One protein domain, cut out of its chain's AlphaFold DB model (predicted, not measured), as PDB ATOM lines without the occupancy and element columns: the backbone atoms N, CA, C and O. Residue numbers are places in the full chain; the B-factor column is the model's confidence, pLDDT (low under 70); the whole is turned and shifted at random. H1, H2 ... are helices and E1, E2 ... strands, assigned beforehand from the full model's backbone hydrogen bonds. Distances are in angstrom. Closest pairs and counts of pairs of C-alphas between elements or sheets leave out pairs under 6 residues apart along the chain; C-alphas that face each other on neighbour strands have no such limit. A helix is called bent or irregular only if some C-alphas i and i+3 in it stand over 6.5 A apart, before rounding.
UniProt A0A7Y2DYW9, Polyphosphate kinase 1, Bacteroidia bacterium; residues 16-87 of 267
ATOM      1  N   VAL A  16      40.100 -27.763 -44.812       91.56
ATOM      2  CA  VAL A  16      40.225 -28.747 -43.732       91.56
ATOM      3  C   VAL A  16      40.145 -30.143 -44.341       91.56
ATOM      4  O   VAL A  16      39.141 -30.509 -44.948       91.56
ATOM      5  N   HIS A  17      41.228 -30.909 -44.231       93.62
ATOM      6  CA  HIS A  17      41.326 -32.262 -44.780       93.62
ATOM      7  C   HIS A  17      41.721 -33.302 -43.721       93.62
ATOM      8  O   HIS A  17      41.813 -34.490 -44.016       93.62
ATOM      9  N   THR A  18      41.863 -32.889 -42.466       94.12
ATOM     10  CA  THR A  18      41.916 -33.795 -41.320       94.12
ATOM     11  C   THR A  18      40.543 -34.394 -40.995       94.12
ATOM     12  O   THR A  18      39.511 -33.810 -41.336       94.12
ATOM     13  N   LYS A  19      40.526 -35.569 -40.355       96.00
ATOM     14  CA  LYS A  19      39.312 -36.286 -39.945       96.00
ATOM     15  C   LYS A  19      39.431 -36.692 -38.493       96.00
ATOM     16  O   LYS A  19      40.022 -37.711 -38.145       96.00
ATOM     17  N   LEU A  20      38.902 -35.800 -37.673       97.12
ATOM     18  CA  LEU A  20      38.965 -35.848 -36.229       97.12
ATOM     19  C   LEU A  20      37.550 -35.770 -35.686       97.12
ATOM     20  O   LEU A  20      36.708 -35.056 -36.232       97.12
ATOM     21  N   LEU A  21      37.315 -36.478 -34.596       97.38
ATOM     22  CA  LEU A  21      36.134 -36.312 -33.766       97.38
ATOM     23  C   LEU A  21      36.593 -36.333 -32.313       97.38
ATOM     24  O   LEU A  21      37.481 -37.097 -31.948       97.38
ATOM     25  N   CYS A  22      36.008 -35.469 -31.495       97.50
ATOM     26  CA  CYS A  22      36.272 -35.424 -30.067       97.50
ATOM     27  C   CYS A  22      34.941 -35.323 -29.332       97.50
ATOM     28  O   CYS A  22      34.123 -34.460 -29.647       97.50
ATOM     29  N   ILE A  23      34.736 -36.212 -28.367       97.94
ATOM     30  CA  ILE A  23      33.633 -36.149 -27.415       97.94
ATOM     31  C   ILE A  23      34.211 -35.568 -26.130       97.94
ATOM     32  O   ILE A  23      35.032 -36.211 -25.475       97.94
ATOM     33  N   ASP A  24      33.802 -34.345 -25.806       96.56
ATOM     34  CA  ASP A  24      34.162 -33.678 -24.558       96.56
ATOM     35  C   ASP A  24      33.156 -34.058 -23.464       96.56
ATOM     36  O   ASP A  24      31.975 -33.720 -23.538       96.56
ATOM     37  N   GLN A  25      33.629 -34.806 -22.471       95.81
ATOM     38  CA  GLN A  25      32.894 -35.217 -21.274       95.81
ATOM     39  C   GLN A  25      33.476 -34.550 -20.018       95.81
ATOM     40  O   GLN A  25      33.313 -35.064 -18.908       95.81
ATOM     41  N   SER A  26      34.215 -33.452 -20.190       93.62
ATOM     42  CA  SER A  26      34.896 -32.769 -19.096       93.62
ATOM     43  C   SER A  26      33.900 -32.220 -18.078       93.62
ATOM     44  O   SER A  26      32.827 -31.718 -18.413       93.62
ATOM     45  N   THR A  27      34.291 -32.287 -16.810       94.12
ATOM     46  CA  THR A  27      33.581 -31.656 -15.695       94.12
ATOM     47  C   THR A  27      34.364 -30.436 -15.215       94.12
ATOM     48  O   THR A  27      35.472 -30.167 -15.675       94.12
ATOM     49  N   SER A  28      33.836 -29.709 -14.229       91.19
ATOM     50  CA  SER A  28      34.578 -28.615 -13.587       91.19
ATOM     51  C   SER A  28      35.864 -29.066 -12.879       91.19
ATOM     52  O   SER A  28      36.699 -28.225 -12.558       91.19
ATOM     53  N   ARG A  29      36.029 -30.371 -12.620       91.38
ATOM     54  CA  ARG A  29      37.163 -30.934 -11.868       91.38
ATOM     55  C   ARG A  29      38.155 -31.702 -12.735       91.38
ATOM     56  O   ARG A  29      39.315 -31.810 -12.360       91.38
ATOM     57  N   GLU A  30      37.709 -32.245 -13.864       91.75
ATOM     58  CA  GLU A  30      38.503 -33.172 -14.668       91.75
ATOM     59  C   GLU A  30      38.228 -32.983 -16.159       91.75
ATOM     60  O   GLU A  30      37.073 -32.895 -16.582       91.75
ATOM     61  N   LYS A  31      39.302 -32.967 -16.955       90.94
ATOM     62  CA  LYS A  31      39.207 -33.054 -18.412       90.94
ATOM     63  C   LYS A  31      39.037 -34.504 -18.832       90.94
ATOM     64  O   LYS A  31      39.843 -35.345 -18.441       90.94
ATOM     65  N   ARG A  32      38.026 -34.774 -19.655       96.56
ATOM     66  CA  ARG A  32      37.748 -36.122 -20.148       96.56
ATOM     67  C   ARG A  32      37.328 -36.085 -21.607       96.56
ATOM     68  O   ARG A  32      36.235 -35.642 -21.938       96.56
ATOM     69  N   TYR A  33      38.189 -36.613 -22.459       97.81
ATOM     70  CA  TYR A  33      38.001 -36.680 -23.898       97.81
ATOM     71  C   TYR A  33      38.000 -38.123 -24.390       97.81
ATOM     72  O   TYR A  33      38.820 -38.939 -23.958       97.81
ATOM     73  N   LEU A  34      37.120 -38.406 -25.351       98.19
ATOM     74  CA  LEU A  34      37.232 -39.553 -26.250       98.19
ATOM     75  C   LEU A  34      37.487 -39.025 -27.658       98.19
ATOM     76  O   LEU A  34      36.691 -38.256 -28.196       98.19
ATOM     77  N   SER A  35      38.609 -39.427 -28.238       98.25
ATOM     78  CA  SER A  35      39.119 -38.891 -29.495       98.25
ATOM     79  C   SER A  35      39.129 -39.957 -30.576       98.25
ATOM     80  O   SER A  35      39.538 -41.091 -30.339       98.25
ATOM     81  N   TYR A  36      38.728 -39.574 -31.779       98.25
ATOM     82  CA  TYR A  36      38.846 -40.360 -32.995       98.25
ATOM     83  C   TYR A  36      39.745 -39.613 -33.977       98.25
ATOM     84  O   TYR A  36      39.501 -38.439 -34.269       98.25
ATOM     85  N   LEU A  37      40.760 -40.292 -34.507       98.25
ATOM     86  CA  LEU A  37      41.701 -39.749 -35.482       98.25
ATOM     87  C   LEU A  37      41.847 -40.717 -36.653       98.25
ATOM     88  O   LEU A  37      42.061 -41.905 -36.431       98.25
ATOM     89  N   SER A  38      41.752 -40.237 -37.893       97.75
ATOM     90  CA  SER A  38      41.754 -41.116 -39.070       97.75
ATOM     91  C   SER A  38      42.582 -40.594 -40.240       97.75
ATOM     92  O   SER A  38      42.702 -39.386 -40.466       97.75
ATOM     93  N   THR A  39      43.129 -41.527 -41.025       97.44
ATOM     94  CA  THR A  39      43.753 -41.241 -42.329       97.44
ATOM     95  C   THR A  39      42.712 -40.921 -43.410       97.44
ATOM     96  O   THR A  39      43.023 -40.248 -44.402       97.44
ATOM     97  N   GLY A  40      41.473 -41.384 -43.208       91.81
ATOM     98  CA  GLY A  40      40.364 -41.389 -44.159       91.81
ATOM     99  C   GLY A  40      39.165 -40.560 -43.725       91.81
ATOM    100  O   GLY A  40      39.092 -40.069 -42.603       91.81
ATOM    101  N   ASN A  41      38.211 -40.364 -44.638       90.19
ATOM    102  CA  ASN A  41      36.984 -39.628 -44.331       90.19
ATOM    103  C   ASN A  41      35.918 -40.478 -43.622       90.19
ATOM    104  O   ASN A  41      35.942 -41.699 -43.673       90.19
ATOM    105  N   PHE A  42      34.952 -39.807 -42.987       87.81
ATOM    106  CA  PHE A  42      33.805 -40.443 -42.322       87.81
ATOM    107  C   PHE A  42      32.730 -40.958 -43.299       87.81
ATOM    108  O   PHE A  42      31.610 -41.258 -42.893       87.81
ATOM    109  N   ASN A  43      33.011 -40.999 -44.604       89.19
ATOM    110  CA  ASN A  43      31.999 -41.341 -45.595       89.19
ATOM    111  C   ASN A  43      31.841 -42.868 -45.681       89.19
ATOM    112  O   ASN A  43      32.756 -43.594 -46.071       89.19
ATOM    113  N   SER A  44      30.642 -43.345 -45.341       82.12
ATOM    114  CA  SER A  44      30.292 -44.768 -45.294       82.12
ATOM    115  C   SER A  44      30.354 -45.467 -46.654       82.12
ATOM    116  O   SER A  44      30.549 -46.680 -46.707       82.12
ATOM    117  N   ASN A  45      30.223 -44.731 -47.762       85.06
ATOM    118  CA  ASN A  45      30.371 -45.288 -49.103       85.06
ATOM    119  C   ASN A  45      31.843 -45.518 -49.442       85.06
ATOM    120  O   ASN A  45      32.199 -46.596 -49.914       85.06
ATOM    121  N   THR A  46      32.713 -44.540 -49.173       83.38
ATOM    122  CA  THR A  46      34.153 -44.691 -49.436       83.38
ATOM    123  C   THR A  46      34.807 -45.670 -48.472       83.38
ATOM    124  O   THR A  46      35.691 -46.404 -48.897       83.38
ATOM    125  N   ALA A  47      34.321 -45.788 -47.233       86.62
ATOM    126  CA  ALA A  47      34.803 -46.778 -46.264       86.62
ATOM    127  C   ALA A  47      34.699 -48.238 -46.759       86.62
ATOM    128  O   ALA A  47      35.439 -49.095 -46.291       86.62
ATOM    129  N   LYS A  48      33.815 -48.537 -47.725       88.19
ATOM    130  CA  LYS A  48      33.676 -49.884 -48.317       88.19
ATOM    131  C   LYS A  48      34.751 -50.220 -49.347       88.19
ATOM    132  O   LYS A  48      34.900 -51.381 -49.718       88.19
ATOM    133  N   ILE A  49      35.427 -49.206 -49.880       92.81
ATOM    134  CA  ILE A  49      36.335 -49.352 -51.021       92.81
ATOM    135  C   ILE A  49      37.719 -48.755 -50.772       92.81
ATOM    136  O   ILE A  49      38.625 -49.042 -51.545       92.81
ATOM    137  N   TYR A  50      37.903 -47.926 -49.744       93.81
ATOM    138  CA  TYR A  50      39.184 -47.314 -49.388       93.81
ATOM    139  C   TYR A  50      39.771 -48.032 -48.176       93.81
ATOM    140  O   TYR A  50      39.051 -48.333 -47.227       93.81
ATOM    141  N   SER A  51      41.082 -48.275 -48.194       95.19
ATOM    142  CA  SER A  51      41.803 -48.777 -47.025       95.19
ATOM    143  C   SER A  51      42.356 -47.609 -46.203       95.19
ATOM    144  O   SER A  51      43.289 -46.910 -46.610       95.19
ATOM    145  N   ASP A  52      41.770 -47.398 -45.029       97.00
ATOM    146  CA  ASP A  52      42.122 -46.340 -44.085       97.00
ATOM    147  C   ASP A  52      42.288 -46.897 -42.670       97.00
ATOM    148  O   ASP A  52      41.713 -47.926 -42.322       97.00
ATOM    149  N   PHE A  53      43.062 -46.189 -41.849       97.69
ATOM    150  CA  PHE A  53      43.205 -46.478 -40.427       97.69
ATOM    151  C   PHE A  53      42.514 -45.407 -39.601       97.69
ATOM    152  O   PHE A  53      42.589 -44.216 -39.916       97.69
ATOM    153  N   ALA A  54      41.911 -45.841 -38.500       96.94
ATOM    154  CA  ALA A  54      41.343 -44.969 -37.497       96.94
ATOM    155  C   ALA A  54      41.763 -45.416 -36.098       96.94
ATOM    156  O   ALA A  54      41.776 -46.607 -35.795       96.94
ATOM    157  N   LEU A  55      42.080 -44.444 -35.251       98.00
ATOM    158  CA  LEU A  55      42.379 -44.627 -33.842       98.00
ATOM    159  C   LEU A  55      41.240 -44.024 -33.026       98.00
ATOM    160  O   LEU A  55      40.996 -42.823 -33.120       98.00
ATOM    161  N   LEU A  56      40.582 -44.845 -32.211       97.94
ATOM    162  CA  LEU A  56      39.731 -44.389 -31.117       97.94
ATOM    163  C   LEU A  56      40.542 -44.472 -29.822       97.94
ATOM    164  O   LEU A  56      41.135 -45.509 -29.533       97.94
ATOM    165  N   THR A  57      40.609 -43.387 -29.059       97.81
ATOM    166  CA  THR A  57      41.476 -43.301 -27.881       97.81
ATOM    167  C   THR A  57      40.893 -42.405 -26.793       97.81
ATOM    168  O   THR A  57      40.231 -41.407 -27.072       97.81
ATOM    169  N   SER A  58      41.162 -42.762 -25.540       96.88
ATOM    170  CA  SER A  58      40.905 -41.950 -24.347       96.88
ATOM    171  C   SER A  58      42.160 -41.212 -23.865       96.88
ATOM    172  O   SER A  58      42.210 -40.750 -22.726       96.88
ATOM    173  N   ASP A  59      43.196 -41.098 -24.699       97.00
ATOM    174  CA  ASP A  59      44.356 -40.274 -24.379       97.00
ATOM    175  C   ASP A  59      43.964 -38.791 -24.360       97.00
ATOM    176  O   ASP A  59      43.590 -38.190 -25.375       97.00
ATOM    177  N   GLN A  60      44.069 -38.194 -23.176       97.25
ATOM    178  CA  GLN A  60      43.647 -36.821 -22.919       97.25
ATOM    179  C   GLN A  60      44.508 -35.784 -23.653       97.25
ATOM    180  O   GLN A  60      44.051 -34.662 -23.891       97.25
ATOM    181  N   THR A  61      45.725 -36.153 -24.056       97.06
ATOM    182  CA  THR A  61      46.635 -35.289 -24.816       97.06
ATOM    183  C   THR A  61      46.126 -35.102 -26.239       97.06
ATOM    184  O   THR A  61      46.038 -33.969 -26.710       97.06
ATOM    185  N   PHE A  62      45.676 -36.185 -26.891       97.94
ATOM    186  CA  PHE A  62      45.017 -36.082 -28.195       97.94
ATOM    187  C   PHE A  62      43.725 -35.271 -28.104       97.94
ATOM    188  O   PHE A  62      43.507 -34.395 -28.935       97.94
ATOM    189  N   GLY A  63      42.904 -35.500 -27.074       97.56
ATOM    190  CA  GLY A  63      41.682 -34.717 -26.868       97.56
ATOM    191  C   GLY A  63      41.955 -33.223 -26.710       97.56
ATOM    192  O   GLY A  63      41.328 -32.401 -27.377       97.56
ATOM    193  N   THR A  64      42.956 -32.873 -25.899       97.25
ATOM    194  CA  THR A  64      43.376 -31.479 -25.695       97.25
ATOM    195  C   THR A  64      43.847 -30.836 -27.000       97.25
ATOM    196  O   THR A  64      43.414 -29.730 -27.317       97.25
ATOM    197  N   ASP A  65      44.676 -31.527 -27.786       97.69
ATOM    198  CA  ASP A  65      45.161 -31.016 -29.071       97.69
ATOM    199  C   ASP A  65      44.034 -30.850 -30.107       97.69
ATOM    200  O   ASP A  65      44.028 -29.877 -30.863       97.69
ATOM    201  N   ILE A  66      43.063 -31.774 -30.153       97.56
ATOM    202  CA  ILE A  66      41.908 -31.675 -31.062       97.56
ATOM    203  C   ILE A  66      41.023 -30.488 -30.675       97.56
ATOM    204  O   ILE A  66      40.622 -29.716 -31.548       97.56
ATOM    205  N   VAL A  67      40.737 -30.306 -29.382       96.25
ATOM    206  CA  VAL A  67      39.974 -29.148 -28.893       96.25
ATOM    207  C   VAL A  67      40.704 -27.846 -29.216       96.25
ATOM    208  O   VAL A  67      40.072 -26.896 -29.674       96.25
ATOM    209  N   GLU A  68      42.027 -27.800 -29.056       96.06
ATOM    210  CA  GLU A  68      42.827 -26.629 -29.424       96.06
ATOM    211  C   GLU A  68      42.762 -26.335 -30.930       96.06
ATOM    212  O   GLU A  68      42.641 -25.180 -31.342       96.06
ATOM    213  N   LEU A  69      42.758 -27.374 -31.772       95.25
ATOM    214  CA  LEU A  69      42.559 -27.215 -33.212       95.25
ATOM    215  C   LEU A  69      41.155 -26.682 -33.540       95.25
ATOM    216  O   LEU A  69      41.003 -25.840 -34.424       95.25
ATOM    217  N   PHE A  70      40.125 -27.134 -32.825       94.38
ATOM    218  CA  PHE A  70      38.761 -26.630 -33.001       94.38
ATOM    219  C   PHE A  70      38.613 -25.179 -32.531       94.38
ATOM    220  O   PHE A  70      37.963 -24.394 -33.219       94.38
ATOM    221  N   ARG A  71      39.280 -24.790 -31.439       93.25
ATOM    222  CA  ARG A  71      39.383 -23.389 -30.995       93.25
ATOM    223  C   ARG A  71      40.093 -22.503 -32.005       93.25
ATOM    224  O   ARG A  71      39.724 -21.345 -32.192       93.25
ATOM    225  N   PHE A  72      41.098 -23.040 -32.691       91.94
ATOM    226  CA  PHE A  72      41.709 -22.343 -33.815       91.94
ATOM    227  C   PHE A  72      40.691 -22.103 -34.944       91.94
ATOM    228  O   PHE A  72      40.607 -20.992 -35.460       91.94
ATOM    229  N   PHE A  73      39.847 -23.086 -35.277       90.50
ATOM    230  CA  PHE A  73      38.798 -22.904 -36.292       90.50
ATOM    231  C   PHE A  73      37.704 -21.909 -35.889       90.50
ATOM    232  O   PHE A  73      37.134 -21.264 -36.768       90.50
ATOM    233  N   THR A  74      37.402 -21.762 -34.595       89.69
ATOM    234  CA  THR A  74      36.451 -20.750 -34.102       89.69
ATOM    235  C   THR A  74      37.066 -19.361 -33.936       89.69
ATOM    236  O   THR A  74      36.329 -18.409 -33.682       89.69
ATOM    237  N   GLY A  75      38.388 -19.227 -34.080       88.81
ATOM    238  CA  GLY A  75      39.120 -17.979 -33.853       88.81
ATOM    239  C   GLY A  75      39.417 -17.672 -32.380       88.81
ATOM    240  O   GLY A  75      39.994 -16.624 -32.090       88.81
ATOM    241  N   GLU A  76      39.072 -18.573 -31.452       89.56
ATOM    242  CA  GLU A  76      39.405 -18.455 -30.023       89.56
ATOM    243  C   GLU A  76      40.923 -18.509 -29.794       89.56
ATOM    244  O   GLU A  76      41.457 -17.783 -28.954       89.56
ATOM    245  N   THR A  77      41.632 -19.308 -30.595       89.69
ATOM    246  CA  THR A  77      43.096 -19.383 -30.601       89.69
ATOM    247  C   THR A  77      43.649 -18.882 -31.934       89.69
ATOM    248  O   THR A  77      43.266 -19.368 -32.989       89.69
ATOM    249  N   LYS A  78      44.646 -17.983 -31.910       86.56
ATOM    250  CA  LYS A  78      45.363 -17.530 -33.128       86.56
ATOM    251  C   LYS A  78      46.653 -18.297 -33.434       86.56
ATOM    252  O   LYS A  78      47.080 -18.363 -34.581       86.56
ATOM    253  N   LYS A  79      47.320 -18.824 -32.404       89.19
ATOM    254  CA  LYS A  79      48.603 -19.538 -32.509       89.19
ATOM    255  C   LYS A  79      48.506 -20.864 -31.755       89.19
ATOM    256  O   LYS A  79      48.975 -20.931 -30.618       89.19
ATOM    257  N   PRO A  80      47.857 -21.882 -32.342       91.50
ATOM    258  CA  PRO A  80      47.645 -23.137 -31.646       91.50
ATOM    259  C   PRO A  80      48.977 -23.840 -31.399       91.50
ATOM    260  O   PRO A  80      49.897 -23.787 -32.223       91.50
ATOM    261  N   LYS A  81      49.078 -24.482 -30.239       93.75
ATOM    262  CA  LYS A  81      50.206 -25.332 -29.865       93.75
ATOM    263  C   LYS A  81      49.676 -26.732 -29.631       93.75
ATOM    264  O   LYS A  81      48.706 -26.904 -28.904       93.75
ATOM    265  N   PHE A  82      50.342 -27.700 -30.234       96.50
ATOM    266  CA  PHE A  82      49.969 -29.102 -30.166       96.50
ATOM    267  C   PHE A  82      51.103 -29.885 -29.515       96.50
ATOM    268  O   PHE A  82      52.276 -29.569 -29.740       96.50
ATOM    269  N   GLN A  83      50.754 -30.868 -28.695       95.19
ATOM    270  CA  GLN A  83      51.712 -31.721 -27.995       95.19
ATOM    271  C   GLN A  83      52.019 -32.989 -28.797       95.19
ATOM    272  O   GLN A  83      53.182 -33.325 -29.004       95.19
ATOM    273  N   GLU A  84      50.981 -33.659 -29.283       95.06
ATOM    274  CA  GLU A  84      51.049 -34.944 -29.982       95.06
ATOM    275  C   GLU A  84      50.680 -34.806 -31.463       95.06
ATOM    276  O   GLU A  84      51.240 -35.493 -32.326       95.06
ATOM    277  N   LEU A  85      49.751 -33.901 -31.791       97.88
ATOM    278  CA  LEU A  85      49.362 -33.657 -33.175       97.88
ATOM    279  C   LEU A  85      50.412 -32.834 -33.914       97.88
ATOM    280  O   LEU A  85      50.757 -31.712 -33.554       97.88
ATOM    281  N   SER A  86      50.857 -33.357 -35.047       97.88
ATOM    282  CA  SER A  86      51.634 -32.595 -36.021       97.88
ATOM    283  C   SER A  86      50.691 -32.053 -37.087       97.88
ATOM    284  O   SER A  86      50.226 -32.798 -37.946       97.88
ATOM    285  N   VAL A  87      50.385 -30.757 -37.018       97.44
ATOM    286  CA  VAL A  87      49.336 -30.128 -37.837       97.44
ATOM    287  C   VAL A  87      49.942 -29.300 -38.971       97.44
ATOM    288  O   VAL A  87      50.869 -28.522 -38.747       97.44
TER     289      VAL A  87
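This is residues 16 to 87 of the 267 residues of the protein "Polyphosphate kinase 1" of Bacteroidia bacterium (UniProt A0A7Y2DYW9). A small wall of three strands, E1, E2 and E3, has one helix, H1, laid across one face, over E1 and E2; the other face has no named helix on it. Beyond one end of the strands the link from E2 to E3 reaches out, its residues 43 to 49 sticking out, beyond the other end lies the link from E1 to E2, and after H1 the unnamed residues 75 to 87 fold back along the helix. The printed part has 72 residues, with three named strands and then one named helix along the chain, and the sheet, in the order E1, E2, E3, is antiparallel throughout. The class is mixed, helices and strands, though under half of the residues, 31 of 72, are in named elements. The whole is only just compact, close to loose, with a radius of gyration of the C-alphas of 13.4 A, and elongated, with spans of 42 by 25 by 19 A.

Strand E1, residues 19 to 24, is followed by strand E2, residues 33 to 38, and the two form a hairpin over a short link of 8 residues. They are antiparallel neighbours, with 173 degrees between their N-to-C directions. C-alphas 22 and 35 face each other at 4.5 A; N 23 and O 34 are within hydrogen-bond range at 2.8 A, as are N 36 and O 21 at 2.8 A. Strand E3, residues 54 to 57, forms a second hairpin with E2, antiparallel at 167 degrees, this time over a long link of 15 residues. C-alphas 38 and 54 face each other at 4.2 A, and N 35 and O 57 are within hydrogen-bond range at 2.8 A, as are N 37 and O 55 at 2.9 A. The three strands make a meander, each strand the antiparallel neighbour of the one before, with E1 and E3 as edge strands and E2 as the inner strand. A tight link of 2 residues joins E3 to helix H1, residues 60 to 74. H1 is on the sheet, at a height of 8.6 A over the sheet, and with it makes two layers, a helix on one face of a sheet. It lies over E1 and E2 and runs across the strands, its line at 74 degrees to that of E1 on the local plane. The closest C-alphas of E2 and H1 are those of Tyr 33 and Gly 63, 5.1 A apart, and those of E1 and H1 are Cys 22 and Gly 63, 6.3 A apart. In H1 every O i to N i+4 pair is within hydrogen-bond range.

E1 begins at C-alpha 19, at (39.312, -36.286, -39.945), and measures 16.4 A from first to last C-alpha. E2 runs from Tyr 33 to Ser 38 over 16.2 A. E3, from Ala 54 to Thr 57, is 9.8 A long. H1 begins at C-alpha 60, at (43.647, -36.821, -22.919), and ends at C-alpha 74, at (36.451, -20.750, -34.102), 20.9 A away; it is not bent.

The two C-alphas farthest apart in the domain are those of Arg 29, in the link from E1 to E2, and Ile 49, in the link from E2 to E3, at 43.3 A. The first and last printed C-alphas, of Val 16 and Val 87, are 10.9 A apart. The printed part has no cut. Two long stretches hold no named element: residues 39 to 53, whose C-alphas lie 12 to 23 A from the mean of the C-alphas, and residues 75 to 87, at 9 to 18 A. Residues 43 to 49 stand free. The mean pLDDT of the printed part is 94.1, and no printed residue is under 70.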